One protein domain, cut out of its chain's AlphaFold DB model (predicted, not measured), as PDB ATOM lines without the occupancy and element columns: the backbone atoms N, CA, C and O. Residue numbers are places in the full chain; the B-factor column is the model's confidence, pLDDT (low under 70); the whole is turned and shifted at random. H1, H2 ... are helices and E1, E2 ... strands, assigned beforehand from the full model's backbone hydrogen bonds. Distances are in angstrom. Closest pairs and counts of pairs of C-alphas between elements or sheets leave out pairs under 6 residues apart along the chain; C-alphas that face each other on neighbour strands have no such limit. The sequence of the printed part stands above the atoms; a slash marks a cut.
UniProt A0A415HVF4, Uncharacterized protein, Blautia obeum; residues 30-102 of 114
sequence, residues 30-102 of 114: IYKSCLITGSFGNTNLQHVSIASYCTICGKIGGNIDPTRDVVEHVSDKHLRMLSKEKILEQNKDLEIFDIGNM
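Overview. This is residues 30 to 102 of the 114 residues of an uncharacterized protein of Blautia obeum (UniProt A0A415HVF4). A strongly twisted sheet of three strands, E2, E1 and E5, has the short helix H1 over E2, and a small hairpin, E3 and E4, is set off at one end of the long axis. The printed part has 73 residues, ordered E1 E2 E3 E4 H1 E5; the sheet, E2 E1 E5, is mixed, the class mostly strand. It is compact, radius of gyration of the C-alphas 12.9 A, spanning 40 by 30 by 20 A.

Arrangement. E1, residues 31 to 39, and E2, residues 46 to 54, form an antiparallel hairpin; N 36 and O 49 are within hydrogen-bond range, 2.9 A. E5, residues 95 to 101, is parallel to E1 at 42 degrees, N 37 and O 97 2.8 A apart. H1, residues 84 to 90, is on the sheet at a height of 9.4 A; its closest C-alpha pair with E2 is Lys 84 and Val 48, 6.2 A. Every O i to N i+4 pair in H1 is within hydrogen-bond range. E3, residues 71 to 75, and E4, residues 78 to 81, form an antiparallel hairpin, N 72 and O 80 2.8 A apart.

Along the chain. E1, 22.9 A long, begins at C-alpha 31 (27.676, 30.785, -52.272); E5, 17.3 A, ends at C-alpha 101 (15.914, 42.391, -40.590).

Size, cuts and confidence. The printed part has no cut. The link E2 to E3 is long. No printed residue is under 70 in pLDDT.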
ATOM      1  N   ILE A  30      30.714  33.110 -54.743       92.31
ATOM      2  CA  ILE A  30      30.791  31.733 -54.259       92.31
ATOM      3  C   ILE A  30      29.828  31.654 -53.083       92.31
ATOM      4  O   ILE A  30      30.048  32.319 -52.069       92.31
ATOM      5  N   TYR A  31      28.732  30.924 -53.268       93.94
ATOM      6  CA  TYR A  31      27.676  30.785 -52.272       93.94
ATOM      7  C   TYR A  31      27.915  29.556 -51.399       93.94
ATOM      8  O   TYR A  31      28.274  28.494 -51.907       93.94
ATOM      9  N   LYS A  32      27.687  29.711 -50.097       94.50
ATOM     10  CA  LYS A  32      27.672  28.639 -49.101       94.50
ATOM     11  C   LYS A  32      26.320  28.654 -48.387       94.50
ATOM     12  O   LYS A  32      25.778  29.734 -48.153       94.50
ATOM     13  N   SER A  33      25.771  27.483 -48.074       94.50
ATOM     14  CA  SER A  33      24.509  27.355 -47.333       94.50
ATOM     15  C   SER A  33      24.653  27.877 -45.903       94.50
ATOM     16  O   SER A  33      25.682  27.662 -45.263       94.50
ATOM     17  N   CYS A  34      23.625  28.556 -45.404       93.31
ATOM     18  CA  CYS A  34      23.546  29.054 -44.036       93.31
ATOM     19  C   CYS A  34      22.094  29.134 -43.551       93.31
ATOM     20  O   CYS A  34      21.145  29.077 -44.335       93.31
ATOM     21  N   LEU A  35      21.926  29.304 -42.245       93.56
ATOM     22  CA  LEU A  35      20.676  29.741 -41.648       93.56
ATOM     23  C   LEU A  35      20.749  31.242 -41.379       93.56
ATOM     24  O   LEU A  35      21.737  31.741 -40.843       93.56
ATOM     25  N   ILE A  36      19.685  31.961 -41.715       93.06
ATOM     26  CA  ILE A  36      19.530  33.370 -41.354       93.06
ATOM     27  C   ILE A  36      18.395  33.526 -40.352       93.06
ATOM     28  O   ILE A  36      17.346  32.889 -40.484       93.06
ATOM     29  N   THR A  37      18.613  34.380 -39.354       92.06
ATOM     30  CA  THR A  37      17.614  34.748 -38.352       92.06
ATOM     31  C   THR A  37      17.358  36.247 -38.377       92.06
ATOM     32  O   THR A  37      18.285  37.049 -38.482       92.06
ATOM     33  N   GLY A  38      16.091  36.643 -38.303       90.50
ATOM     34  CA  GLY A  38      15.716  38.054 -38.307       90.50
ATOM     35  C   GLY A  38      14.221  38.263 -38.118       90.50
ATOM     36  O   GLY A  38      13.434  37.316 -38.166       90.50
ATOM     37  N   SER A  39      13.825  39.509 -37.888       89.19
ATOM     38  CA  SER A  39      12.428  39.916 -37.816       89.19
ATOM     39  C   SER A  39      11.903  40.386 -39.172       89.19
ATOM     40  O   SER A  39      12.638  40.896 -40.026       89.19
ATOM     41  N   PHE A  40      10.591  40.239 -39.368       83.75
ATOM     42  CA  PHE A  40       9.881  40.900 -40.459       83.75
ATOM     43  C   PHE A  40       9.351  42.253 -39.976       83.75
ATOM     44  O   PHE A  40       8.369  42.329 -39.233       83.75
ATOM     45  N   GLY A  41       9.993  43.339 -40.410       79.38
ATOM     46  CA  GLY A  41       9.587  44.699 -40.045       79.38
ATOM     47  C   GLY A  41       9.651  44.948 -38.533       79.38
ATOM     48  O   GLY A  41      10.604  44.542 -37.877       79.38
ATOM     49  N   ASN A  42       8.626  45.600 -37.977       75.62
ATOM     50  CA  ASN A  42       8.528  45.911 -36.540       75.62
ATOM     51  C   ASN A  42       7.922  44.777 -35.695       75.62
ATOM     52  O   ASN A  42       7.511  45.001 -34.556       75.62
ATOM     53  N   THR A  43       7.808  43.564 -36.237       73.62
ATOM     54  CA  THR A  43       7.342  42.427 -35.439       73.62
ATOM     55  C   THR A  43       8.478  41.921 -34.551       73.62
ATOM     56  O   THR A  43       9.615  41.798 -34.992       73.62
ATOM     57  N   ASN A  44       8.177  41.580 -33.296       75.25
ATOM     58  CA  ASN A  44       9.134  40.899 -32.410       75.25
ATOM     59  C   ASN A  44       9.281  39.401 -32.748       75.25
ATOM     60  O   ASN A  44       9.905  38.649 -32.003       75.25
ATOM     61  N   LEU A  45       8.669  38.942 -33.843       80.50
ATOM     62  CA  LEU A  45       8.703  37.545 -34.242       80.50
ATOM     63  C   LEU A  45      10.009  37.275 -34.987       80.50
ATOM     64  O   LEU A  45      10.240  37.811 -36.070       80.50
ATOM     65  N   GLN A  46      10.868  36.447 -34.395       83.50
ATOM     66  CA  GLN A  46      12.117  36.033 -35.022       83.50
ATOM     67  C   GLN A  46      11.858  34.825 -35.921       83.50
ATOM     68  O   GLN A  46      11.459  33.755 -35.456       83.50
ATOM     69  N   HIS A  47      12.115  34.998 -37.209       86.31
ATOM     70  CA  HIS A  47      12.018  33.945 -38.205       86.31
ATOM     71  C   HIS A  47      13.386  33.344 -38.470       86.31
ATOM     72  O   HIS A  47      14.414  34.002 -38.314       86.31
ATOM     73  N   VAL A  48      13.377  32.078 -38.877       90.44
ATOM     74  CA  VAL A  48      14.565  31.365 -39.333       90.44
ATOM     75  C   VAL A  48      14.305  30.890 -40.744       90.44
ATOM     76  O   VAL A  48      13.205  30.435 -41.064       90.44
ATOM     77  N   SER A  49      15.292  31.028 -41.613       90.00
ATOM     78  CA  SER A  49      15.202  30.525 -42.977       90.00
ATOM     79  C   SER A  49      16.529  29.968 -43.442       90.00
ATOM     80  O   SER A  49      17.593  30.451 -43.055       90.00
ATOM     81  N   ILE A  50      16.442  28.942 -44.282       92.69
ATOM     82  CA  ILE A  50      17.589  28.370 -44.972       92.69
ATOM     83  C   ILE A  50      17.876  29.257 -46.177       92.69
ATOM     84  O   ILE A  50      17.012  29.494 -47.022       92.69
ATOM     85  N   ALA A  51      19.093  29.770 -46.235       93.25
ATOM     86  CA  ALA A  51      19.549  30.651 -47.289       93.25
ATOM     87  C   ALA A  51      20.961  30.251 -47.711       93.25
ATOM     88  O   ALA A  51      21.546  29.272 -47.243       93.25
ATOM     89  N   SER A  52      21.523  31.026 -48.624       94.19
ATOM     90  CA  SER A  52      22.947  30.976 -48.901       94.19
ATOM     91  C   SER A  52      23.540  32.364 -48.766       94.19
ATOM     92  O   SER A  52      22.850  33.373 -48.903       94.19
ATOM     93  N   TYR A  53      24.837  32.435 -48.511       94.44
ATOM     94  CA  TYR A  53      25.560  33.695 -48.473       94.44
ATOM     95  C   TYR A  53      26.832  33.598 -49.298       94.44
ATOM     96  O   TYR A  53      27.437  32.534 -49.441       94.44
ATOM     97  N   CYS A  54      27.235  34.724 -49.876       93.62
ATOM     98  CA  CYS A  54      28.512  34.804 -50.553       93.62
ATOM     99  C   CYS A  54      29.640  34.874 -49.521       93.62
ATOM    100  O   CYS A  54      29.682  35.811 -48.727       93.62
ATOM    101  N   THR A  55      30.597  33.954 -49.591       91.31
ATOM    102  CA  THR A  55      31.720  33.874 -48.638       91.31
ATOM    103  C   THR A  55      32.655  35.087 -48.673       91.31
ATOM    104  O   THR A  55      33.385  35.329 -47.721       91.31
ATOM    105  N   ILE A  56      32.629  35.870 -49.757       90.38
ATOM    106  CA  ILE A  56      33.522  37.020 -49.964       90.38
ATOM    107  C   ILE A  56      32.864  38.335 -49.522       90.38
ATOM    108  O   ILE A  56      33.500  39.174 -48.887       90.38
ATOM    109  N   CYS A  57      31.599  38.562 -49.893       89.56
ATOM    110  CA  CYS A  57      30.914  39.837 -49.633       89.56
ATOM    111  C   CYS A  57      29.670  39.743 -48.759       89.56
ATOM    112  O   CYS A  57      29.026  40.763 -48.532       89.56
ATOM    113  N   GLY A  58      29.287  38.543 -48.335       90.56
ATOM    114  CA  GLY A  58      28.132  38.319 -47.477       90.56
ATOM    115  C   GLY A  58      26.794  38.447 -48.195       90.56
ATOM    116  O   GLY A  58      25.760  38.392 -47.548       90.56
ATOM    117  N   LYS A  59      26.759  38.630 -49.521       92.31
ATOM    118  CA  LYS A  59      25.493  38.780 -50.253       92.31
ATOM    119  C   LYS A  59      24.602  37.563 -50.032       92.31
ATOM    120  O   LYS A  59      25.037  36.451 -50.319       92.31
ATOM    121  N   ILE A  60      23.373  37.795 -49.588       93.31
ATOM    122  CA  ILE A  60      22.388  36.741 -49.351       93.31
ATOM    123  C   ILE A  60      21.825  36.271 -50.697       93.31
ATOM    124  O   ILE A  60      21.544  37.070 -51.598       93.31
ATOM    125  N   GLY A  61      21.729  34.958 -50.847       91.25
ATOM    126  CA  GLY A  61      21.101  34.246 -51.947       91.25
ATOM    127  C   GLY A  61      19.961  33.362 -51.442       91.25
ATOM    128  O   GLY A  61      19.699  33.275 -50.243       91.25
ATOM    129  N   GLY A  62      19.275  32.705 -52.375       90.75
ATOM    130  CA  GLY A  62      18.243  31.724 -52.041       90.75
ATOM    131  C   GLY A  62      18.830  30.428 -51.482       90.75
ATOM    132  O   GLY A  62      20.050  30.262 -51.407       90.75
ATOM    133  N   ASN A  63      17.950  29.499 -51.123       91.44
ATOM    134  CA  ASN A  63      18.363  28.147 -50.785       91.44
ATOM    135  C   ASN A  63      19.002  27.473 -52.015       91.44
ATOM    136  O   ASN A  63      18.408  27.447 -53.093       91.44
ATOM    137  N   ILE A  64      20.225  26.972 -51.850       90.81
ATOM    138  CA  ILE A  64      20.962  26.239 -52.891       90.81
ATOM    139  C   ILE A  64      20.869  24.722 -52.713       90.81
ATOM    140  O   ILE A  64      21.247  23.990 -53.624       90.81
ATOM    141  N   ASP A  65      20.381  24.259 -51.561       87.94
ATOM    142  CA  ASP A  65      20.266  22.848 -51.225       87.94
ATOM    143  C   ASP A  65      18.784  22.432 -51.199       87.94
ATOM    144  O   ASP A  65      18.069  22.742 -50.245       87.94
ATOM    145  N   PRO A  66      18.290  21.740 -52.241       84.06
ATOM    146  CA  PRO A  66      16.875  21.392 -52.354       84.06
ATOM    147  C   PRO A  66      16.438  20.301 -51.368       84.06
ATOM    148  O   PRO A  66      15.251  20.002 -51.288       84.06
ATOM    149  N   THR A  67      17.372  19.668 -50.650       85.31
ATOM    150  CA  THR A  67      17.040  18.620 -49.674       85.31
ATOM    151  C   THR A  67      16.616  19.203 -48.332       85.31
ATOM    152  O   THR A  67      15.942  18.536 -47.550       85.31
ATOM    153  N   ARG A  68      17.002  20.455 -48.071       84.88
ATOM    154  CA  ARG A  68      16.697  21.171 -46.839       84.88
ATOM    155  C   ARG A  68      15.540  22.113 -47.098       84.88
ATOM    156  O   ARG A  68      15.646  23.011 -47.928       84.88
ATOM    157  N   ASP A  69      14.468  21.937 -46.345       83.19
ATOM    158  CA  ASP A  69      13.298  22.793 -46.443       83.19
ATOM    159  C   ASP A  69      12.864  23.293 -45.060       83.19
ATOM    160  O   ASP A  69      13.206  22.726 -44.020       83.19
ATOM    161  N   VAL A  70      12.142  24.408 -45.059       84.56
ATOM    162  CA  VAL A  70      11.495  24.985 -43.878       84.56
ATOM    163  C   VAL A  70      10.030  24.552 -43.767       84.56
ATOM    164  O   VAL A  70       9.357  24.934 -42.809       84.56
ATOM    165  N   VAL A  71       9.527  23.772 -44.729       85.50
ATOM    166  CA  VAL A  71       8.184  23.194 -44.732       85.50
ATOM    167  C   VAL A  71       8.215  21.669 -44.703       85.50
ATOM    168  O   VAL A  71       9.076  21.010 -45.277       85.50
ATOM    169  N   GLU A  72       7.227  21.099 -44.027       85.19
ATOM    170  CA  GLU A  72       6.927  19.675 -44.028       85.19
ATOM    171  C   GLU A  72       5.737  19.409 -44.951       85.19
ATOM    172  O   GLU A  72       4.712  20.100 -44.889       85.19
ATOM    173  N   HIS A  73       5.855  18.388 -45.794       81.88
ATOM    174  CA  HIS A  73       4.765  17.929 -46.645       81.88
ATOM    175  C   HIS A  73       3.862  16.989 -45.839       81.88
ATOM    176  O   HIS A  73       4.207  15.835 -45.603       81.88
ATOM    177  N   VAL A  74       2.701  17.487 -45.410       83.06
ATOM    178  CA  VAL A  74       1.706  16.700 -44.656       83.06
ATOM    179  C   VAL A  74       0.829  15.881 -45.610       83.06
ATOM    180  O   VAL A  74       0.414  14.770 -45.299       83.06
ATOM    181  N   SER A  75       0.546  16.427 -46.792       84.06
ATOM    182  CA  SER A  75      -0.092  15.728 -47.913       84.06
ATOM    183  C   SER A  75       0.306  16.403 -49.228       84.06
ATOM    184  O   SER A  75       0.878  17.490 -49.198       84.06
ATOM    185  N   ASP A  76      -0.050  15.809 -50.371       80.31
ATOM    186  CA  ASP A  76       0.257  16.312 -51.724       80.31
ATOM    187  C   ASP A  76      -0.026  17.819 -51.923       80.31
ATOM    188  O   ASP A  76       0.690  18.502 -52.649       80.31
ATOM    189  N   LYS A  77      -1.029  18.366 -51.219       86.38
ATOM    190  CA  LYS A  77      -1.447  19.776 -51.323       86.38
ATOM    191  C   LYS A  77      -1.339  20.577 -50.028       86.38
ATOM    192  O   LYS A  77      -1.680  21.757 -50.027       86.38
ATOM    193  N   HIS A  78      -0.899  19.962 -48.930       85.50
ATOM    194  CA  HIS A  78      -0.798  20.645 -47.640       85.50
ATOM    195  C   HIS A  78       0.642  20.657 -47.155       85.50
ATOM    196  O   HIS A  78       1.216  19.622 -46.808       85.50
ATOM    197  N   LEU A  79       1.176  21.869 -47.087       87.81
ATOM    198  CA  LEU A  79       2.482  22.176 -46.538       87.81
ATOM    199  C   LEU A  79       2.284  22.797 -45.163       87.81
ATOM    200  O   LEU A  79       1.422  23.660 -44.976       87.81
ATOM    201  N   ARG A  80       3.090  22.369 -44.201       87.06
ATOM    202  CA  ARG A  80       3.125  22.962 -42.870       87.06
ATOM    203  C   ARG A  80       4.492  23.575 -42.636       87.06
ATOM    204  O   ARG A  80       5.500  22.908 -42.816       87.06
ATOM    205  N   MET A  81       4.524  24.825 -42.178       86.56
ATOM    206  CA  MET A  81       5.768  25.445 -41.720       86.56
ATOM    207  C   MET A  81       6.333  24.656 -40.541       86.56
ATOM    208  O   MET A  81       5.627  24.378 -39.566       86.56
ATOM    209  N   LEU A  82       7.610  24.310 -40.635       88.50
ATOM    210  CA  LEU A  82       8.328  23.654 -39.563       88.50
ATOM    211  C   LEU A  82       8.573  24.652 -38.420       88.50
ATOM    212  O   LEU A  82       8.798  25.844 -38.645       88.50
ATOM    213  N   SER A  83       8.531  24.172 -37.178       88.00
ATOM    214  CA  SER A  83       8.871  25.002 -36.020       88.00
ATOM    215  C   SER A  83      10.336  25.442 -36.089       88.00
ATOM    216  O   SER A  83      11.196  24.669 -36.516       88.00
ATOM    217  N   LYS A  84      10.638  26.648 -35.590       87.19
ATOM    218  CA  LYS A  84      12.004  27.201 -35.519       87.19
ATOM    219  C   LYS A  84      13.010  26.199 -34.946       87.19
ATOM    220  O   LYS A  84      14.080  26.007 -35.513       87.19
ATOM    221  N   GLU A  85      12.649  25.568 -33.835       87.88
ATOM    222  CA  GLU A  85      13.496  24.610 -33.120       87.88
ATOM    223  C   GLU A  85      13.870  23.432 -34.023       87.88
ATOM    224  O   GLU A  85      15.047  23.137 -34.196       87.88
ATOM    225  N   LYS A  86      12.885  22.844 -34.712       89.06
ATOM    226  CA  LYS A  86      13.091  21.705 -35.614       89.06
ATOM    227  C   LYS A  86      13.980  22.068 -36.813       89.06
ATOM    228  O   LYS A  86      14.823  21.262 -37.198       89.06
ATOM    229  N   ILE A  87      13.853  23.284 -37.358       88.94
ATOM    230  CA  ILE A  87      14.725  23.776 -38.444       88.94
ATOM    231  C   ILE A  87      16.172  23.890 -37.959       88.94
ATOM    232  O   ILE A  87      17.080  23.423 -38.647       88.94
ATOM    233  N   LEU A  88      16.387  24.483 -36.779       88.50
ATOM    234  CA  LEU A  88      17.720  24.573 -36.175       88.50
ATOM    235  C   LEU A  88      18.299  23.182 -35.934       88.50
ATOM    236  O   LEU A  88      19.482  22.957 -36.169       88.50
ATOM    237  N   GLU A  89      17.471  22.239 -35.492       88.88
ATOM    238  CA  GLU A  89      17.942  20.901 -35.183       88.88
ATOM    239  C   GLU A  89      18.351  20.081 -36.405       88.88
ATOM    240  O   GLU A  89      19.333  19.341 -36.345       88.88
ATOM    241  N   GLN A  90      17.629  20.223 -37.515       88.19
ATOM    242  CA  GLN A  90      17.957  19.551 -38.773       88.19
ATOM    243  C   GLN A  90      19.190  20.148 -39.464       88.19
ATOM    244  O   GLN A  90      19.802  19.487 -40.294       88.19
ATOM    245  N   ASN A  91      19.559  21.384 -39.122       88.69
ATOM    246  CA  ASN A  91      20.600  22.155 -39.798       88.69
ATOM    247  C   ASN A  91      21.710  22.604 -38.833       88.69
ATOM    248  O   ASN A  91      22.290  23.674 -39.009       88.69
ATOM    249  N   LYS A  92      22.020  21.785 -37.817       87.62
ATOM    250  CA  LYS A  92      23.087  22.056 -36.828       87.62
ATOM    251  C   LYS A  92      24.476  22.196 -37.464       87.62
ATOM    252  O   LYS A  92      25.375  22.744 -36.839       87.62
ATOM    253  N   ASP A  93      24.658  21.683 -38.680       91.00
ATOM    254  CA  ASP A  93      25.906  21.779 -39.438       91.00
ATOM    255  C   ASP A  93      26.110  23.143 -40.122       91.00
ATOM    256  O   ASP A  93      27.232  23.467 -40.513       91.00
ATOM    257  N   LEU A  94      25.045  23.939 -40.283       90.94
ATOM    258  CA  LEU A  94      25.103  25.221 -40.980       90.94
ATOM    259  C   LEU A  94      25.418  26.375 -40.033       90.94
ATOM    260  O   LEU A  94      24.973  26.429 -38.889       90.94
ATOM    261  N   GLU A  95      26.132  27.362 -40.567       91.31
ATOM    262  CA  GLU A  95      26.372  28.626 -39.876       91.31
ATOM    263  C   GLU A  95      25.071  29.420 -39.743       91.31
ATOM    264  O   GLU A  95      24.290  29.511 -40.696       91.31
ATOM    265  N   ILE A  96      24.857  30.008 -38.566       92.31
ATOM    266  CA  ILE A  96      23.682  30.823 -38.254       92.31
ATOM    267  C   ILE A  96      24.099  32.292 -38.218       92.31
ATOM    268  O   ILE A  96      24.996  32.664 -37.464       92.31
ATOM    269  N   PHE A  97      23.423  33.129 -39.000       92.69
ATOM    270  CA  PHE A  97      23.631  34.576 -39.022       92.69
ATOM    271  C   PHE A  97      22.386  35.307 -38.528       92.69
ATOM    272  O   PHE A  97      21.319  35.170 -39.128       92.69
ATOM    273  N   ASP A  98      22.534  36.143 -37.500       90.56
ATOM    274  CA  ASP A  98      21.492  37.103 -37.138       90.56
ATOM    275  C   ASP A  98      21.658  38.380 -37.965       90.56
ATOM    276  O   ASP A  98      22.668  39.081 -37.881       90.56
ATOM    277  N   ILE A  99      20.681  38.641 -38.829       89.94
ATOM    278  CA  ILE A  99      20.686  39.784 -39.749       89.94
ATOM    279  C   ILE A  99      19.801  40.930 -39.253       89.94
ATOM    280  O   ILE A  99      19.712  41.963 -39.921       89.94
ATOM    281  N   GLY A 100      19.139  40.762 -38.102       86.88
ATOM    282  CA  GLY A 100      18.163  41.690 -37.534       86.88
ATOM    283  C   GLY A 100      16.888  41.808 -38.373       86.88
ATOM    284  O   GLY A 100      15.808  41.501 -37.891       86.88
ATOM    285  N   ASN A 101      17.005  42.206 -39.640       87.50
ATOM    286  CA  ASN A 101      15.914  42.391 -40.590       87.50
ATOM    287  C   ASN A 101      15.983  41.339 -41.708       87.50
ATOM    288  O   ASN A 101      16.970  41.274 -42.439       87.50
ATOM    289  N   MET A 102      14.904  40.578 -41.907       86.44
ATOM    290  CA  MET A 102      14.818  39.535 -42.941       86.44
ATOM    291  C   MET A 102      14.974  40.063 -44.384       86.44
ATOM    292  O   MET A 102      15.293  39.305 -45.296       86.44
TER     293      MET A 102